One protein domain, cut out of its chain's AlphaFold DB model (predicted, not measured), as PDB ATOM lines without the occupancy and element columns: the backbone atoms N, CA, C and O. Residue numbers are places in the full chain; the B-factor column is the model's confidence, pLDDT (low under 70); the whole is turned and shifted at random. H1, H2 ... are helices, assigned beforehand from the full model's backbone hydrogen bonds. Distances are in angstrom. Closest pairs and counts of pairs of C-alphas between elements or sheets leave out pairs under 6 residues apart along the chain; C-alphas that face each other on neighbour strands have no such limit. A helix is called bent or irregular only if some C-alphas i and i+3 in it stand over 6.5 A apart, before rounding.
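AT A GLANCE: This is residues 682 to 806 of the 806 residues of an uncharacterized protein of Stagonospora sp. SRC1lsM3a (UniProt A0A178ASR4). Two long helices, H2 and the arm H4b of the bent helix H4, run side by side in opposite ways for part of their length and make a thin rod; at one end H3 and the arm H4a form an open V. Near the first printed residue is the short H1, and H2 doubles back past it; residues 790 to 806 stick out as a free tail. The printed part has 125 residues with four named helices, in the order H1, H2, H3, H4, and no named strand; the class is all helix. It is extended, with a radius of gyration of the C-alphas of 22.9 A, and spans 79 by 28 by 20 A.

IN THESE COORDINATES: H1 is residues 686 to 690, beginning at C-alpha 686, (10.628, 102.012, 50.067). H2, residues 699 to 731, is 45.1 A from first to last C-alpha, with a kink of 37 degrees near residue 711; it is neither bent nor irregular, but only just: C-alphas 707 and 710 are 6.5 A apart. H3, residues 733 to 747, is 20.6 A long and begins at C-alpha 733, (35.238, 105.056, 45.972). H4, residues 755 to 805, was assigned as one helix by its hydrogen bonds but is bent: C-alphas 766 and 769 are 7.1 A apart. Its arms are H4a, residues 755 to 766, 16.6 A, and H4b, residues 769 to 805, 53.7 A, with a kink of 26 degrees near residue 790. H4b ends at C-alpha 805, (-3.351, 73.268, 71.372).

HOW THE PARTS SIT: H1 and H2 only just touch, with 3 pairs of C-alphas within 8 A; the closest are those of Val 689 and Thr 717, 7.7 A apart. With residues 716 to 731 alone, H2 touches residues 771 to 782 of H4b; their closest C-alphas, of Leu 727 and Trp 771, are 6.4 A apart. These two run opposite ways at a shallow tilt of 19 degrees. H2 and H3 meet only through their tight link. H3 and H4a are a helical hairpin, opposite ways at a shallow tilt of 32 degrees; they only just touch, with 3 pairs, the closest C-alphas being those of Leu 734 and Leu 765, 7.5 A apart. H4a and H4b stand at a steep tilt of 51 degrees. H3 and H4b are apart. Every O i to N i+4 pair is within hydrogen-bond range in H1, H3 and H4a; the figures are 22 of 29 in H2 and 31 of 33 in H4b.

THE WHOLE: The two C-alphas farthest apart, of Asp 750 and Gly 806, are 80.1 A apart. Residues 745 to 751, 754 to 760 and 790 to 806 stand free. The printed part has no cut, no link is long, and residue 806 is the chain's last. The mean pLDDT of the printed part is 77.9; it is under 70 at residues 682 to 695, 697, 748, 752 to 753 and 805 to 806.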
ATOM      1  N   ARG A 682      20.060  97.517  42.235       55.88
ATOM      2  CA  ARG A 682      18.662  97.988  42.187       55.88
ATOM      3  C   ARG A 682      18.458  99.063  43.268       55.88
ATOM      4  O   ARG A 682      18.837  98.779  44.412       55.88
ATOM      5  N   PRO A 683      17.908 100.244  42.924       59.38
ATOM      6  CA  PRO A 683      17.624 101.282  43.907       59.38
ATOM      7  C   PRO A 683      16.711 100.706  44.990       59.38
ATOM      8  O   PRO A 683      15.800  99.931  44.687       59.38
ATOM      9  N   PHE A 684      16.986 101.027  46.253       57.09
ATOM     10  CA  PHE A 684      16.143 100.592  47.357       57.09
ATOM     11  C   PHE A 684      14.787 101.293  47.255       57.09
ATOM     12  O   PHE A 684      14.650 102.477  47.566       57.09
ATOM     13  N   HIS A 685      13.766 100.571  46.800       65.88
ATOM     14  CA  HIS A 685      12.409 101.089  46.805       65.88
ATOM     15  C   HIS A 685      11.825 100.930  48.205       65.88
ATOM     16  O   HIS A 685      11.686  99.825  48.716       65.88
ATOM     17  N   TRP A 686      11.395 102.037  48.813       60.62
ATOM     18  CA  TRP A 686      10.628 102.012  50.067       60.62
ATOM     19  C   TRP A 686       9.345 101.174  49.957       60.62
ATOM     20  O   TRP A 686       8.838 100.673  50.957       60.62
ATOM     21  N   ILE A 687       8.852 100.971  48.734       60.31
ATOM     22  CA  ILE A 687       7.750 100.058  48.428       60.31
ATOM     23  C   ILE A 687       8.118  98.604  48.754       60.31
ATOM     24  O   ILE A 687       7.241  97.866  49.163       60.31
ATOM     25  N   ASP A 688       9.379  98.184  48.704       60.88
ATOM     26  CA  ASP A 688       9.755  96.821  49.109       60.88
ATOM     27  C   ASP A 688       9.683  96.635  50.639       60.88
ATOM     28  O   ASP A 688       9.525  95.518  51.124       60.88
ATOM     29  N   VAL A 689       9.745  97.732  51.408       58.97
ATOM     30  CA  VAL A 689       9.599  97.739  52.878       58.97
ATOM     31  C   VAL A 689       8.130  97.771  53.302       58.97
ATOM     32  O   VAL A 689       7.759  97.146  54.291       58.97
ATOM     33  N   PHE A 690       7.284  98.495  52.562       58.38
ATOM     34  CA  PHE A 690       5.876  98.728  52.920       58.38
ATOM     35  C   PHE A 690       4.857  97.996  52.027       58.38
ATOM     36  O   PHE A 690       3.661  98.013  52.312       58.38
ATOM     37  N   GLY A 691       5.300  97.393  50.925       51.97
ATOM     38  CA  GLY A 691       4.453  96.896  49.836       51.97
ATOM     39  C   GLY A 691       4.021  95.443  49.973       51.97
ATOM     40  O   GLY A 691       3.051  95.042  49.334       51.97
ATOM     41  N   HIS A 692       4.653  94.658  50.848       55.03
ATOM     42  CA  HIS A 692       4.042  93.420  51.325       55.03
ATOM     43  C   HIS A 692       2.934  93.779  52.317       55.03
ATOM     44  O   HIS A 692       3.174  93.837  53.519       55.03
ATOM     45  N   ARG A 693       1.722  94.045  51.810       53.97
ATOM     46  CA  ARG A 693       0.498  94.040  52.619       53.97
ATOM     47  C   ARG A 693       0.094  92.581  52.835       53.97
ATOM     48  O   ARG A 693      -0.346  91.953  51.873       53.97
ATOM     49  N   PRO A 694       0.231  92.015  54.041       62.34
ATOM     50  CA  PRO A 694      -0.387  90.732  54.326       62.34
ATOM     51  C   PRO A 694      -1.905  90.901  54.223       62.34
ATOM     52  O   PRO A 694      -2.454  91.908  54.673       62.34
ATOM     53  N   THR A 695      -2.593  89.935  53.631       62.81
ATOM     54  CA  THR A 695      -4.040  89.799  53.797       62.81
ATOM     55  C   THR A 695      -4.286  89.410  55.254       62.81
ATOM     56  O   THR A 695      -3.842  88.349  55.690       62.81
ATOM     57  N   PHE A 696      -4.889  90.302  56.042       72.94
ATOM     58  CA  PHE A 696      -5.195  90.036  57.448       72.94
ATOM     59  C   PHE A 696      -6.655  89.617  57.588       72.94
ATOM     60  O   PHE A 696      -7.541  90.391  57.237       72.94
ATOM     61  N   ASP A 697      -6.899  88.463  58.203       68.88
ATOM     62  CA  ASP A 697      -8.254  87.950  58.464       68.88
ATOM     63  C   ASP A 697      -8.905  88.555  59.728       68.88
ATOM     64  O   ASP A 697      -9.900  88.049  60.240       68.88
ATOM     65  N   GLY A 698      -8.366  89.657  60.262       79.19
ATOM     66  CA  GLY A 698      -8.932  90.308  61.444       79.19
ATOM     67  C   GLY A 698      -8.151  91.514  61.968       79.19
ATOM     68  O   GLY A 698      -6.954  91.683  61.721       79.19
ATOM     69  N   ILE A 699      -8.848  92.353  62.742       73.50
ATOM     70  CA  ILE A 699      -8.328  93.603  63.331       73.50
ATOM     71  C   ILE A 699      -7.200  93.328  64.338       73.50
ATOM     72  O   ILE A 699      -6.240  94.089  64.419       73.50
ATOM     73  N   THR A 700      -7.273  92.223  65.079       71.44
ATOM     74  CA  THR A 700      -6.252  91.817  66.057       71.44
ATOM     75  C   THR A 700      -4.929  91.452  65.384       71.44
ATOM     76  O   THR A 700      -3.882  91.952  65.791       71.44
ATOM     77  N   SER A 701      -4.966  90.675  64.299       72.19
ATOM     78  CA  SER A 701      -3.784  90.334  63.494       72.19
ATOM     79  C   SER A 701      -3.158  91.565  62.838       72.19
ATOM     80  O   SER A 701      -1.934  91.697  62.801       72.19
ATOM     81  N   PHE A 702      -3.994  92.505  62.384       77.94
ATOM     82  CA  PHE A 702      -3.536  93.793  61.868       77.94
ATOM     83  C   PHE A 702      -2.840  94.632  62.951       77.94
ATOM     84  O   PHE A 702      -1.748  95.144  62.717       77.94
ATOM     85  N   LEU A 703      -3.418  94.732  64.153       75.56
ATOM     86  CA  LEU A 703      -2.835  95.493  65.264       75.56
ATOM     87  C   LEU A 703      -1.519  94.884  65.763       75.56
ATOM     88  O   LEU A 703      -0.564  95.622  65.989       75.56
ATOM     89  N   VAL A 704      -1.424  93.557  65.874       75.69
ATOM     90  CA  VAL A 704      -0.173  92.875  66.252       75.69
ATOM     91  C   VAL A 704       0.916  93.121  65.203       75.69
ATOM     92  O   VAL A 704       2.057  93.435  65.545       75.69
ATOM     93  N   TRP A 705       0.571  93.052  63.916       79.12
ATOM     94  CA  TRP A 705       1.511  93.346  62.836       79.12
ATOM     95  C   TRP A 705       1.953  94.819  62.818       79.12
ATOM     96  O   TRP A 705       3.143  95.115  62.660       79.12
ATOM     97  N   LEU A 706       1.020  95.748  63.025       78.12
ATOM     98  CA  LEU A 706       1.294  97.183  63.032       78.12
ATOM     99  C   LEU A 706       2.169  97.584  64.229       78.12
ATOM    100  O   LEU A 706       3.151  98.301  64.056       78.12
ATOM    101  N   ILE A 707       1.836  97.100  65.428       76.44
ATOM    102  CA  ILE A 707       2.475  97.524  66.681       76.44
ATOM    103  C   ILE A 707       3.823  96.833  66.889       76.44
ATOM    104  O   ILE A 707       4.764  97.479  67.337       76.44
ATOM    105  N   PHE A 708       3.952  95.546  66.550       73.69
ATOM    106  CA  PHE A 708       5.174  94.790  66.844       73.69
ATOM    107  C   PHE A 708       6.050  94.566  65.613       73.69
ATOM    108  O   PHE A 708       7.259  94.785  65.657       73.69
ATOM    109  N   LYS A 709       5.460  94.150  64.489       74.81
ATOM    110  CA  LYS A 709       6.238  93.697  63.325       74.81
ATOM    111  C   LYS A 709       6.747  94.852  62.467       74.81
ATOM    112  O   LYS A 709       7.870  94.785  61.979       74.81
ATOM    113  N   THR A 710       5.966  95.921  62.325       74.50
ATOM    114  CA  THR A 710       6.343  97.101  61.528       74.50
ATOM    115  C   THR A 710       7.552  97.848  62.102       74.50
ATOM    116  O   THR A 710       8.530  98.000  61.368       74.50
ATOM    117  N   PRO A 711       7.574  98.277  63.383       76.69
ATOM    118  CA  PRO A 711       8.748  98.948  63.941       76.69
ATOM    119  C   PRO A 711       9.971  98.032  63.964       76.69
ATOM    120  O   PRO A 711      11.060  98.487  63.630       76.69
ATOM    121  N   PHE A 712       9.798  96.736  64.247       76.75
ATOM    122  CA  PHE A 712      10.898  95.773  64.203       76.75
ATOM    123  C   PHE A 712      11.499  95.638  62.797       76.75
ATOM    124  O   PHE A 712      12.713  95.706  62.602       76.75
ATOM    125  N   HIS A 713      10.644  95.526  61.781       77.62
ATOM    126  CA  HIS A 713      11.098  95.475  60.399       77.62
ATOM    127  C   HIS A 713      11.802  96.779  60.000       77.62
ATOM    128  O   HIS A 713      12.827  96.736  59.322       77.62
ATOM    129  N   LEU A 714      11.318  97.934  60.457       77.06
ATOM    130  CA  LEU A 714      11.905  99.241  60.159       77.06
ATOM    131  C   LEU A 714      13.296  99.394  60.799       77.06
ATOM    132  O   LEU A 714      14.243  99.764  60.101       77.06
ATOM    133  N   VAL A 715      13.439  99.011  62.073       79.06
ATOM    134  CA  VAL A 715      14.717  99.002  62.808       79.06
ATOM    135  C   VAL A 715      15.734  98.074  62.144       79.06
ATOM    136  O   VAL A 715      16.891  98.456  62.010       79.06
ATOM    137  N   ARG A 716      15.306  96.928  61.605       79.88
ATOM    138  CA  ARG A 716      16.208  95.978  60.936       79.88
ATOM    139  C   ARG A 716      16.588  96.363  59.505       79.88
ATOM    140  O   ARG A 716      17.671  96.025  59.020       79.88
ATOM    141  N   THR A 717      15.685  97.018  58.779       79.31
ATOM    142  CA  THR A 717      15.882  97.295  57.342       79.31
ATOM    143  C   THR A 717      16.617  98.605  57.119       79.31
ATOM    144  O   THR A 717      17.394  98.715  56.170       79.31
ATOM    145  N   TRP A 718      16.437  99.579  58.012       80.38
ATOM    146  CA  TRP A 718      17.070 100.887  57.892       80.38
ATOM    147  C   TRP A 718      18.612 100.838  57.947       80.38
ATOM    148  O   TRP A 718      19.235 101.395  57.042       80.38
ATOM    149  N   PRO A 719      19.267 100.108  58.874       82.50
ATOM    150  CA  PRO A 719      20.724  99.982  58.890       82.50
ATOM    151  C   PRO A 719      21.255  99.254  57.651       82.50
ATOM    152  O   PRO A 719      22.282  99.638  57.098       82.50
ATOM    153  N   LYS A 720      20.525  98.250  57.146       78.31
ATOM    154  CA  LYS A 720      20.881  97.548  55.902       78.31
ATOM    155  C   LYS A 720      20.814  98.477  54.692       78.31
ATOM    156  O   LYS A 720      21.718  98.457  53.858       78.31
ATOM    157  N   ALA A 721      19.773  99.304  54.608       79.19
ATOM    158  CA  ALA A 721      19.634 100.312  53.563       79.19
ATOM    159  C   ALA A 721      20.738 101.377  53.666       79.19
ATOM    160  O   ALA A 721      21.360 101.700  52.660       79.19
ATOM    161  N   LEU A 722      21.059 101.845  54.877       81.44
ATOM    162  CA  LEU A 722      22.144 102.797  55.133       81.44
ATOM    163  C   LEU A 722      23.505 102.245  54.678       81.44
ATOM    164  O   LEU A 722      24.257 102.931  53.982       81.44
ATOM    165  N   VAL A 723      23.807 100.989  55.021       83.00
ATOM    166  CA  VAL A 723      25.039 100.309  54.596       83.00
ATOM    167  C   VAL A 723      25.084 100.191  53.074       83.00
ATOM    168  O   VAL A 723      26.075 100.576  52.454       83.00
ATOM    169  N   ARG A 724      24.001  99.707  52.458       77.75
ATOM    170  CA  ARG A 724      23.927  99.437  51.018       77.75
ATOM    171  C   ARG A 724      23.963 100.704  50.163       77.75
ATOM    172  O   ARG A 724      24.659 100.732  49.151       77.75
ATOM    173  N   GLU A 725      23.212 101.733  50.538       76.38
ATOM    174  CA  GLU A 725      23.031 102.927  49.710       76.38
ATOM    175  C   GLU A 725      24.072 104.010  49.982       76.38
ATOM    176  O   GLU A 725      24.560 104.618  49.030       76.38
ATOM    177  N   ALA A 726      24.426 104.256  51.246       77.44
ATOM    178  CA  ALA A 726      25.314 105.357  51.612       77.44
ATOM    179  C   ALA A 726      26.762 104.883  51.796       77.44
ATOM    180  O   ALA A 726      27.660 105.343  51.095       77.44
ATOM    181  N   LEU A 727      26.993 103.914  52.687       80.25
ATOM    182  CA  LEU A 727      28.353 103.523  53.085       80.25
ATOM    183  C   LEU A 727      29.087 102.723  52.000       80.25
ATOM    184  O   LEU A 727      30.276 102.935  51.774       80.25
ATOM    185  N   THR A 728      28.386 101.854  51.267       80.38
ATOM    186  CA  THR A 728      28.996 101.057  50.184       80.38
ATOM    187  C   THR A 728      29.533 101.949  49.056       80.38
ATOM    188  O   THR A 728      30.544 101.618  48.439       80.38
ATOM    189  N   ARG A 729      28.906 103.113  48.810       79.25
ATOM    190  CA  ARG A 729      29.373 104.087  47.807       79.25
ATOM    191  C   ARG A 729      30.699 104.730  48.203       79.25
ATOM    192  O   ARG A 729      31.537 104.949  47.334       79.25
ATOM    193  N   GLU A 730      30.878 105.014  49.487       84.31
ATOM    194  CA  GLU A 730      32.098 105.636  50.004       84.31
ATOM    195  C   GLU A 730      33.247 104.618  50.118       84.31
ATOM    196  O   GLU A 730      34.390 104.955  49.837       84.31
ATOM    197  N   VAL A 731      32.965 103.345  50.429       83.88
ATOM    198  CA  VAL A 731      33.999 102.289  50.480       83.88
ATOM    199  C   VAL A 731      34.494 101.891  49.084       83.88
ATOM    200  O   VAL A 731      35.688 101.681  48.882       83.88
ATOM    201  N   LEU A 732      33.599 101.821  48.092       82.56
ATOM    202  CA  LEU A 732      33.965 101.489  46.706       82.56
ATOM    203  C   LEU A 732      34.585 102.665  45.935       82.56
ATOM    204  O   LEU A 732      35.009 102.489  44.792       82.56
ATOM    205  N   PHE A 733      34.696 103.837  46.563       84.69
ATOM    206  CA  PHE A 733      35.238 105.056  45.972       84.69
ATOM    207  C   PHE A 733      36.600 104.852  45.287       84.69
ATOM    208  O   PHE A 733      36.779 105.282  44.151       84.69
ATOM    209  N   LEU A 734      37.534 104.149  45.938       81.94
ATOM    210  CA  LEU A 734      38.879 103.871  45.405       81.94
ATOM    211  C   LEU A 734      38.841 103.100  44.080       81.94
ATOM    212  O   LEU A 734      39.556 103.426  43.133       81.94
ATOM    213  N   ARG A 735      37.977 102.085  44.007       81.69
ATOM    214  CA  ARG A 735      37.781 101.278  42.802       81.69
ATOM    215  C   ARG A 735      37.185 102.123  41.681       81.69
ATOM    216  O   ARG A 735      37.607 102.024  40.535       81.69
ATOM    217  N   ASP A 736      36.209 102.954  42.017       79.88
ATOM    218  CA  ASP A 736      35.508 103.763  41.027       79.88
ATOM    219  C   ASP A 736      36.399 104.901  40.504       79.88
ATOM    220  O   ASP A 736      36.351 105.215  39.317       79.88
ATOM    221  N   GLN A 737      37.298 105.434  41.340       82.81
ATOM    222  CA  GLN A 737      38.352 106.347  40.900       82.81
ATOM    223  C   GLN A 737      39.366 105.685  39.960       82.81
ATOM    224  O   GLN A 737      39.781 106.291  38.973       82.81
ATOM    225  N   TYR A 738      39.723 104.420  40.196       81.94
ATOM    226  CA  TYR A 738      40.594 103.667  39.290       81.94
ATOM    227  C   TYR A 738      39.971 103.487  37.894       81.94
ATOM    228  O   TYR A 738      40.629 103.741  36.882       81.94
ATOM    229  N   TYR A 739      38.690 103.103  37.827       75.50
ATOM    230  CA  TYR A 739      37.976 102.978  36.551       75.50
ATOM    231  C   TYR A 739      37.842 104.316  35.830       75.50
ATOM    232  O   TYR A 739      38.043 104.383  34.615       75.50
ATOM    233  N   LEU A 740      37.552 105.383  36.574       78.75
ATOM    234  CA  LEU A 740      37.451 106.720  36.016       78.75
ATOM    235  C   LEU A 740      38.792 107.200  35.450       78.75
ATOM    236  O   LEU A 740      38.825 107.707  34.334       78.75
ATOM    237  N   TYR A 741      39.899 106.987  36.167       80.94
ATOM    238  CA  TYR A 741      41.243 107.318  35.688       80.94
ATOM    239  C   TYR A 741      41.580 106.587  34.381       80.94
ATOM    240  O   TYR A 741      42.060 107.204  33.427       80.94
ATOM    241  N   TYR A 742      41.280 105.287  34.300       76.88
ATOM    242  CA  TYR A 742      41.509 104.502  33.086       76.88
ATOM    243  C   TYR A 742      40.642 104.986  31.910       76.88
ATOM    244  O   TYR A 742      41.129 105.112  30.786       76.88
ATOM    245  N   ALA A 743      39.370 105.304  32.168       74.06
ATOM    246  CA  ALA A 743      38.441 105.798  31.156       74.06
ATOM    247  C   ALA A 743      38.778 107.219  30.672       74.06
ATOM    248  O   ALA A 743      38.688 107.487  29.475       74.06
ATOM    249  N   LEU A 744      39.194 108.116  31.570       75.94
ATOM    250  CA  LEU A 744      39.654 109.466  31.229       75.94
ATOM    251  C   LEU A 744      40.910 109.410  30.362       75.94
ATOM    252  O   LEU A 744      40.938 110.006  29.291       75.94
ATOM    253  N   LYS A 745      41.902 108.599  30.752       77.75
ATOM    254  CA  LYS A 745      43.139 108.419  29.979       77.75
ATOM    255  C   LYS A 745      42.886 107.883  28.564       77.75
ATOM    256  O   LYS A 745      43.641 108.201  27.651       77.75
ATOM    257  N   LYS A 746      41.852 107.057  28.384       74.12
ATOM    258  CA  LYS A 746      41.505 106.460  27.087       74.12
ATOM    259  C   LYS A 746      40.684 107.392  26.194       74.12
ATOM    260  O   LYS A 746      40.893 107.385  24.985       74.12
ATOM    261  N   ASN A 747      39.746 108.142  26.770       72.88
ATOM    262  CA  ASN A 747      38.726 108.854  25.996       72.88
ATOM    263  C   ASN A 747      38.937 110.376  25.932       72.88
ATOM    264  O   ASN A 747      38.428 110.990  25.002       72.88
ATOM    265  N   MET A 748      39.651 110.985  26.886       69.75
ATOM    266  CA  MET A 748      39.866 112.439  26.953       69.75
ATOM    267  C   MET A 748      41.246 112.776  27.557       69.75
ATOM    268  O   MET A 748      41.327 113.129  28.735       69.75
ATOM    269  N   PRO A 749      42.342 112.669  26.778       72.94
ATOM    270  CA  PRO A 749      43.705 112.893  27.276       72.94
ATOM    271  C   PRO A 749      43.986 114.343  27.714       72.94
ATOM    272  O   PRO A 749      44.892 114.554  28.517       72.94
ATOM    273  N   ASP A 750      43.191 115.313  27.251       72.81
ATOM    274  CA  ASP A 750      43.401 116.749  27.502       72.81
ATOM    275  C   ASP A 750      42.629 117.289  28.723       72.81
ATOM    276  O   ASP A 750      42.709 118.476  29.049       72.81
ATOM    277  N   LEU A 751      41.857 116.441  29.417       70.56
ATOM    278  CA  LEU A 751      41.079 116.872  30.578       70.56
ATOM    279  C   LEU A 751      41.966 116.925  31.833       70.56
ATOM    280  O   LEU A 751      42.288 115.904  32.442       70.56
ATOM    281  N   TYR A 752      42.342 118.135  32.245       65.69
ATOM    282  CA  TYR A 752      43.103 118.356  33.474       65.69
ATOM    283  C   TYR A 752      42.248 118.086  34.722       65.69
ATOM    284  O   TYR A 752      41.097 118.513  34.825       65.69
ATOM    285  N   TRP A 753      42.830 117.396  35.706       66.88
ATOM    286  CA  TRP A 753      42.184 117.145  36.994       66.88
ATOM    287  C   TRP A 753      41.876 118.460  37.709       66.88
ATOM    288  O   TRP A 753      42.774 119.261  37.968       66.88
ATOM    289  N   SER A 754      40.611 118.668  38.081       75.75
ATOM    290  CA  SER A 754      40.263 119.845  38.874       75.75
ATOM    291  C   SER A 754      40.852 119.722  40.296       75.75
ATOM    292  O   SER A 754      40.656 118.697  40.962       75.75
ATOM    293  N   PRO A 755      41.539 120.753  40.819       73.00
ATOM    294  CA  PRO A 755      42.113 120.715  42.168       73.00
ATOM    295  C   PRO A 755      41.038 120.579  43.263       73.00
ATOM    296  O   PRO A 755      41.291 119.998  44.315       73.00
ATOM    297  N   LEU A 756      39.808 121.036  43.002       74.81
ATOM    298  CA  LEU A 756      38.664 120.855  43.903       74.81
ATOM    299  C   LEU A 756      38.206 119.392  43.998       74.81
ATOM    300  O   LEU A 756      37.872 118.934  45.093       74.81
ATOM    301  N   ALA A 757      38.211 118.649  42.885       74.69
ATOM    302  CA  ALA A 757      37.927 117.216  42.918       74.69
ATOM    303  C   ALA A 757      38.989 116.472  43.735       74.69
ATOM    304  O   ALA A 757      38.625 115.632  44.550       74.69
ATOM    305  N   LEU A 758      40.266 116.848  43.604       79.31
ATOM    306  CA  LEU A 758      41.361 116.250  44.369       79.31
ATOM    307  C   LEU A 758      41.196 116.455  45.881       79.31
ATOM    308  O   LEU A 758      41.335 115.500  46.641       79.31
ATOM    309  N   VAL A 759      40.842 117.665  46.331       80.75
ATOM    310  CA  VAL A 759      40.600 117.942  47.761       80.75
ATOM    311  C   VAL A 759      39.429 117.113  48.296       80.75
ATOM    312  O   VAL A 759      39.546 116.481  49.344       80.75
ATOM    313  N   ARG A 760      38.307 117.063  47.566       83.81
ATOM    314  CA  ARG A 760      37.147 116.228  47.929       83.81
ATOM    315  C   ARG A 760      37.532 114.751  48.034       83.81
ATOM    316  O   ARG A 760      37.135 114.071  48.978       83.81
ATOM    317  N   ASP A 761      38.286 114.267  47.058       84.44
ATOM    318  CA  ASP A 761      38.690 112.871  46.936       84.44
ATOM    319  C   ASP A 761      39.697 112.476  48.027       84.44
ATOM    320  O   ASP A 761      39.604 111.380  48.580       84.44
ATOM    321  N   PHE A 762      40.578 113.398  48.425       87.25
ATOM    322  CA  PHE A 762      41.466 113.242  49.575       87.25
ATOM    323  C   PHE A 762      40.687 113.082  50.887       87.25
ATOM    324  O   PHE A 762      40.956 112.155  51.651       87.25
ATOM    325  N   PHE A 763      39.682 113.929  51.136       86.56
ATOM    326  CA  PHE A 763      38.836 113.784  52.324       86.56
ATOM    327  C   PHE A 763      38.062 112.466  52.307       86.56
ATOM    328  O   PHE A 763      38.027 111.770  53.319       86.56
ATOM    329  N   ARG A 764      37.488 112.075  51.165       85.94
ATOM    330  CA  ARG A 764      36.805 110.780  51.044       85.94
ATOM    331  C   ARG A 764      37.730 109.619  51.373       85.94
ATOM    332  O   ARG A 764      37.343 108.768  52.166       85.94
ATOM    333  N   LEU A 765      38.952 109.630  50.838       88.19
ATOM    334  CA  LEU A 765      39.973 108.627  51.128       88.19
ATOM    335  C   LEU A 765      40.315 108.565  52.624       88.19
ATOM    336  O   LEU A 765      40.353 107.476  53.195       88.19
ATOM    337  N   LEU A 766      40.504 109.725  53.263       90.81
ATOM    338  CA  LEU A 766      40.797 109.836  54.694       90.81
ATOM    339  C   LEU A 766      39.684 109.227  55.564       90.81
ATOM    340  O   LEU A 766      39.969 108.637  56.604       90.81
ATOM    341  N   PHE A 767      38.423 109.340  55.133       89.19
ATOM    342  CA  PHE A 767      37.269 108.814  55.862       89.19
ATOM    343  C   PHE A 767      36.929 107.349  55.550       89.19
ATOM    344  O   PHE A 767      36.135 106.764  56.285       89.19
ATOM    345  N   VAL A 768      37.533 106.706  54.540       89.06
ATOM    346  CA  VAL A 768      37.268 105.282  54.232       89.06
ATOM    347  C   VAL A 768      37.441 104.362  55.455       89.06
ATOM    348  O   VAL A 768      36.532 103.571  55.714       89.06
ATOM    349  N   PRO A 769      38.517 104.459  56.266       89.38
ATOM    350  CA  PRO A 769      38.669 103.626  57.462       89.38
ATOM    351  C   PRO A 769      37.560 103.863  58.496       89.38
ATOM    352  O   PRO A 769      37.085 102.917  59.125       89.38
ATOM    353  N   VAL A 770      37.109 105.116  58.632       90.44
ATOM    354  CA  VAL A 770      36.006 105.498  59.524       90.44
ATOM    355  C   VAL A 770      34.705 104.852  59.049       90.44
ATOM    356  O   VAL A 770      33.997 104.242  59.848       90.44
ATOM    357  N   TRP A 771      34.420 104.898  57.746       89.44
ATOM    358  CA  TRP A 771      33.237 104.261  57.166       89.44
ATOM    359  C   TRP A 771      33.258 102.739  57.300       89.44
ATOM    360  O   TRP A 771      32.235 102.153  57.652       89.44
ATOM    361  N   CYS A 772      34.411 102.095  57.111       87.62
ATOM    362  CA  CYS A 772      34.572 100.666  57.385       87.62
ATOM    363  C   CYS A 772      34.272 100.337  58.857       87.62
ATOM    364  O   CYS A 772      33.538  99.386  59.130       87.62
ATOM    365  N   GLY A 773      34.764 101.150  59.798       90.19
ATOM    366  CA  GLY A 773      34.444 101.016  61.221       90.19
ATOM    367  C   GLY A 773      32.944 101.142  61.512       90.19
ATOM    368  O   GLY A 773      32.391 100.334  62.254       90.19
ATOM    369  N   VAL A 774      32.258 102.092  60.866       88.38
ATOM    370  CA  VAL A 774      30.800 102.268  60.982       88.38
ATOM    371  C   VAL A 774      30.037 101.060  60.429       88.38
ATOM    372  O   VAL A 774      29.084 100.611  61.060       88.38
ATOM    373  N   ILE A 775      30.453 100.489  59.292       87.38
ATOM    374  CA  ILE A 775      29.832  99.270  58.742       87.38
ATOM    375  C   ILE A 775      29.975  98.105  59.725       87.38
ATOM    376  O   ILE A 775      28.998  97.407  59.986       87.38
ATOM    377  N   VAL A 776      31.169  97.907  60.291       90.50
ATOM    378  CA  VAL A 776      31.414  96.853  61.285       90.50
ATOM    379  C   VAL A 776      30.553  97.071  62.529       90.50
ATOM    380  O   VAL A 776      29.927  96.128  63.002       90.50
ATOM    381  N   ALA A 777      30.438  98.308  63.017       89.50
ATOM    382  CA  ALA A 777      29.574  98.638  64.148       89.50
ATOM    383  C   ALA A 777      28.090  98.347  63.857       89.50
ATOM    384  O   ALA A 777      27.400  97.778  64.701       89.50
ATOM    385  N   ILE A 778      27.603  98.669  62.653       88.44
ATOM    386  CA  ILE A 778      26.232  98.356  62.226       88.44
ATOM    387  C   ILE A 778      26.017  96.841  62.121       88.44
ATOM    388  O   ILE A 778      24.974  96.344  62.537       88.44
ATOM    389  N   LEU A 779      26.992  96.091  61.600       87.06
ATOM    390  CA  LEU A 779      26.918  94.629  61.542       87.06
ATOM    391  C   LEU A 779      26.869  94.010  62.941       87.06
ATOM    392  O   LEU A 779      26.049  93.130  63.179       87.06
ATOM    393  N   ILE A 780      27.692  94.497  63.876       90.12
ATOM    394  CA  ILE A 780      27.658  94.064  65.279       90.12
ATOM    395  C   ILE A 780      26.295  94.380  65.897       90.12
ATOM    396  O   ILE A 780      25.710  93.512  66.537       90.12
ATOM    397  N   LEU A 781      25.757  95.581  65.667       88.69
ATOM    398  CA  LEU A 781      24.433  95.968  66.154       88.69
ATOM    399  C   LEU A 781      23.343  95.031  65.619       88.69
ATOM    400  O   LEU A 781      22.524  94.567  66.404       88.69
ATOM    401  N   LEU A 782      23.370  94.690  64.326       86.38
ATOM    402  CA  LEU A 782      22.423  93.745  63.724       86.38
ATOM    403  C   LEU A 782      22.554  92.330  64.309       86.38
ATOM    404  O   LEU A 782      21.545  91.660  64.509       86.38
ATOM    405  N   ILE A 783      23.775  91.874  64.604       88.12
ATOM    406  CA  ILE A 783      24.014  90.572  65.248       88.12
ATOM    407  C   ILE A 783      23.472  90.571  66.683       88.12
ATOM    408  O   ILE A 783      22.832  89.606  67.097       88.12
ATOM    409  N   VAL A 784      23.706  91.646  67.441       88.69
ATOM    410  CA  VAL A 784      23.192  91.802  68.810       88.69
ATOM    411  C   VAL A 784      21.666  91.876  68.812       88.69
ATOM    412  O   VAL A 784      21.025  91.227  69.634       88.69
ATOM    413  N   GLU A 785      21.076  92.615  67.874       84.50
ATOM    414  CA  GLU A 785      19.627  92.679  67.679       84.50
ATOM    415  C   GLU A 785      19.052  91.289  67.370       84.50
ATOM    416  O   GLU A 785      18.097  90.863  68.019       84.50
ATOM    417  N   ASP A 786      19.671  90.543  66.450       82.75
ATOM    418  CA  ASP A 786      19.249  89.183  66.115       82.75
ATOM    419  C   ASP A 786      19.346  88.241  67.323       82.75
ATOM    420  O   ASP A 786      18.422  87.464  67.551       82.75
ATOM    421  N   LEU A 787      20.394  88.351  68.146       88.06
ATOM    422  CA  LEU A 787      20.546  87.569  69.379       88.06
ATOM    423  C   LEU A 787      19.500  87.914  70.448       88.06
ATOM    424  O   LEU A 787      19.034  87.014  71.144       88.06
ATOM    425  N   LEU A 788      19.118  89.187  70.582       84.56
ATOM    426  CA  LEU A 788      18.115  89.631  71.558       84.56
ATOM    427  C   LEU A 788      16.687  89.286  71.130       84.56
ATOM    428  O   LEU A 788      15.835  89.004  71.974       84.56
ATOM    429  N   VAL A 789      16.407  89.301  69.828       79.88
ATOM    430  CA  VAL A 789      15.044  89.121  69.315       79.88
ATOM    431  C   VAL A 789      14.700  87.651  69.102       79.88
ATOM    432  O   VAL A 789      13.543  87.273  69.280       79.88
ATOM    433  N   MET A 790      15.680  86.798  68.789       84.06
ATOM    434  CA  MET A 790      15.475  85.349  68.657       84.06
ATOM    435  C   MET A 790      14.705  84.727  69.847       84.06
ATOM    436  O   MET A 790      13.690  84.069  69.608       84.06
ATOM    437  N   PRO A 791      15.078  84.968  71.124       84.88
ATOM    438  CA  PRO A 791      14.342  84.424  72.268       84.88
ATOM    439  C   PRO A 791      12.939  85.027  72.446       84.88
ATOM    440  O   PRO A 791      12.021  84.317  72.855       84.88
ATOM    441  N   LEU A 792      12.726  86.303  72.100       81.94
ATOM    442  CA  LEU A 792      11.387  86.916  72.101       81.94
ATOM    443  C   LEU A 792      10.477  86.286  71.037       81.94
ATOM    444  O   LEU A 792       9.299  86.037  71.277       81.94
ATOM    445  N   TYR A 793      11.036  85.966  69.872       80.06
ATOM    446  CA  TYR A 793      10.303  85.299  68.803       80.06
ATOM    447  C   TYR A 793       9.977  83.843  69.165       80.06
ATOM    448  O   TYR A 793       8.854  83.397  68.946       80.06
ATOM    449  N   LEU A 794      10.925  83.127  69.781       83.44
ATOM    450  CA  LEU A 794      10.727  81.771  70.308       83.44
ATOM    451  C   LEU A 794       9.658  81.724  71.404       83.44
ATOM    452  O   LEU A 794       8.801  80.848  71.373       83.44
ATOM    453  N   THR A 795       9.682  82.662  72.354       83.62
ATOM    454  CA  THR A 795       8.681  82.730  73.434       83.62
ATOM    455  C   THR A 795       7.293  83.078  72.904       83.62
ATOM    456  O   THR A 795       6.314  82.473  73.332       83.62
ATOM    457  N   PHE A 796       7.199  83.975  71.920       81.81
ATOM    458  CA  PHE A 796       5.937  84.286  71.250       81.81
ATOM    459  C   PHE A 796       5.388  83.098  70.444       81.81
ATOM    460  O   PHE A 796       4.205  82.781  70.545       81.81
ATOM    461  N   TYR A 797       6.241  82.389  69.695       79.88
ATOM    462  CA  TYR A 797       5.840  81.173  68.978       79.88
ATOM    463  C   TYR A 797       5.427  80.051  69.926       79.88
ATOM    464  O   TYR A 797       4.463  79.346  69.652       79.88
ATOM    465  N   PHE A 798       6.128  79.901  71.049       84.75
ATOM    466  CA  PHE A 798       5.759  78.946  72.086       84.75
ATOM    467  C   PHE A 798       4.397  79.295  72.699       84.75
ATOM    468  O   PHE A 798       3.559  78.415  72.851       84.75
ATOM    469  N   TYR A 799       4.132  80.576  72.974       82.50
ATOM    470  CA  TYR A 799       2.833  81.041  73.466       82.50
ATOM    471  C   TYR A 799       1.695  80.779  72.465       82.50
ATOM    472  O   TYR A 799       0.652  80.251  72.850       82.50
ATOM    473  N   LEU A 800       1.901  81.077  71.177       77.25
ATOM    474  CA  LEU A 800       0.934  80.762  70.117       77.25
ATOM    475  C   LEU A 800       0.699  79.253  69.979       77.25
ATOM    476  O   LEU A 800      -0.437  78.804  69.903       77.25
ATOM    477  N   TRP A 801       1.762  78.454  70.032       83.25
ATOM    478  CA  TRP A 801       1.660  76.998  69.947       83.25
ATOM    479  C   TRP A 801       0.920  76.377  71.140       83.25
ATOM    480  O   TRP A 801       0.167  75.420  70.967       83.25
ATOM    481  N   VAL A 802       1.106  76.921  72.349       87.12
ATOM    482  CA  VAL A 802       0.365  76.497  73.549       87.12
ATOM    483  C   VAL A 802      -1.108  76.902  73.458       87.12
ATOM    484  O   VAL A 802      -1.968  76.117  73.841       87.12
ATOM    485  N   THR A 803      -1.406  78.094  72.936       77.56
ATOM    486  CA  THR A 803      -2.786  78.600  72.814       77.56
ATOM    487  C   THR A 803      -3.576  77.983  71.659       77.56
ATOM    488  O   THR A 803      -4.794  77.949  71.739       77.56
ATOM    489  N   GLU A 804      -2.929  77.450  70.620       75.81
ATOM    490  CA  GLU A 804      -3.608  76.687  69.556       75.81
ATOM    491  C   GLU A 804      -3.880  75.218  69.925       75.81
ATOM    492  O   GLU A 804      -4.686  74.559  69.269       75.81
ATOM    493  N   ARG A 805      -3.194  74.671  70.939       69.75
ATOM    494  CA  ARG A 805      -3.351  73.268  71.372       69.75
ATOM    495  C   ARG A 805      -4.204  73.072  72.627       69.75
ATOM    496  O   ARG A 805      -4.504  71.919  72.942       69.75
ATOM    497  N   GLY A 806      -4.538  74.141  73.343       51.25
ATOM    498  CA  GLY A 806      -5.488  74.135  74.460       51.25
ATOM    499  C   GLY A 806      -6.821  74.696  74.012       51.25
ATOM    500  O   GLY A 806      -7.849  74.124  74.432       51.25
TER     501      GLY A 806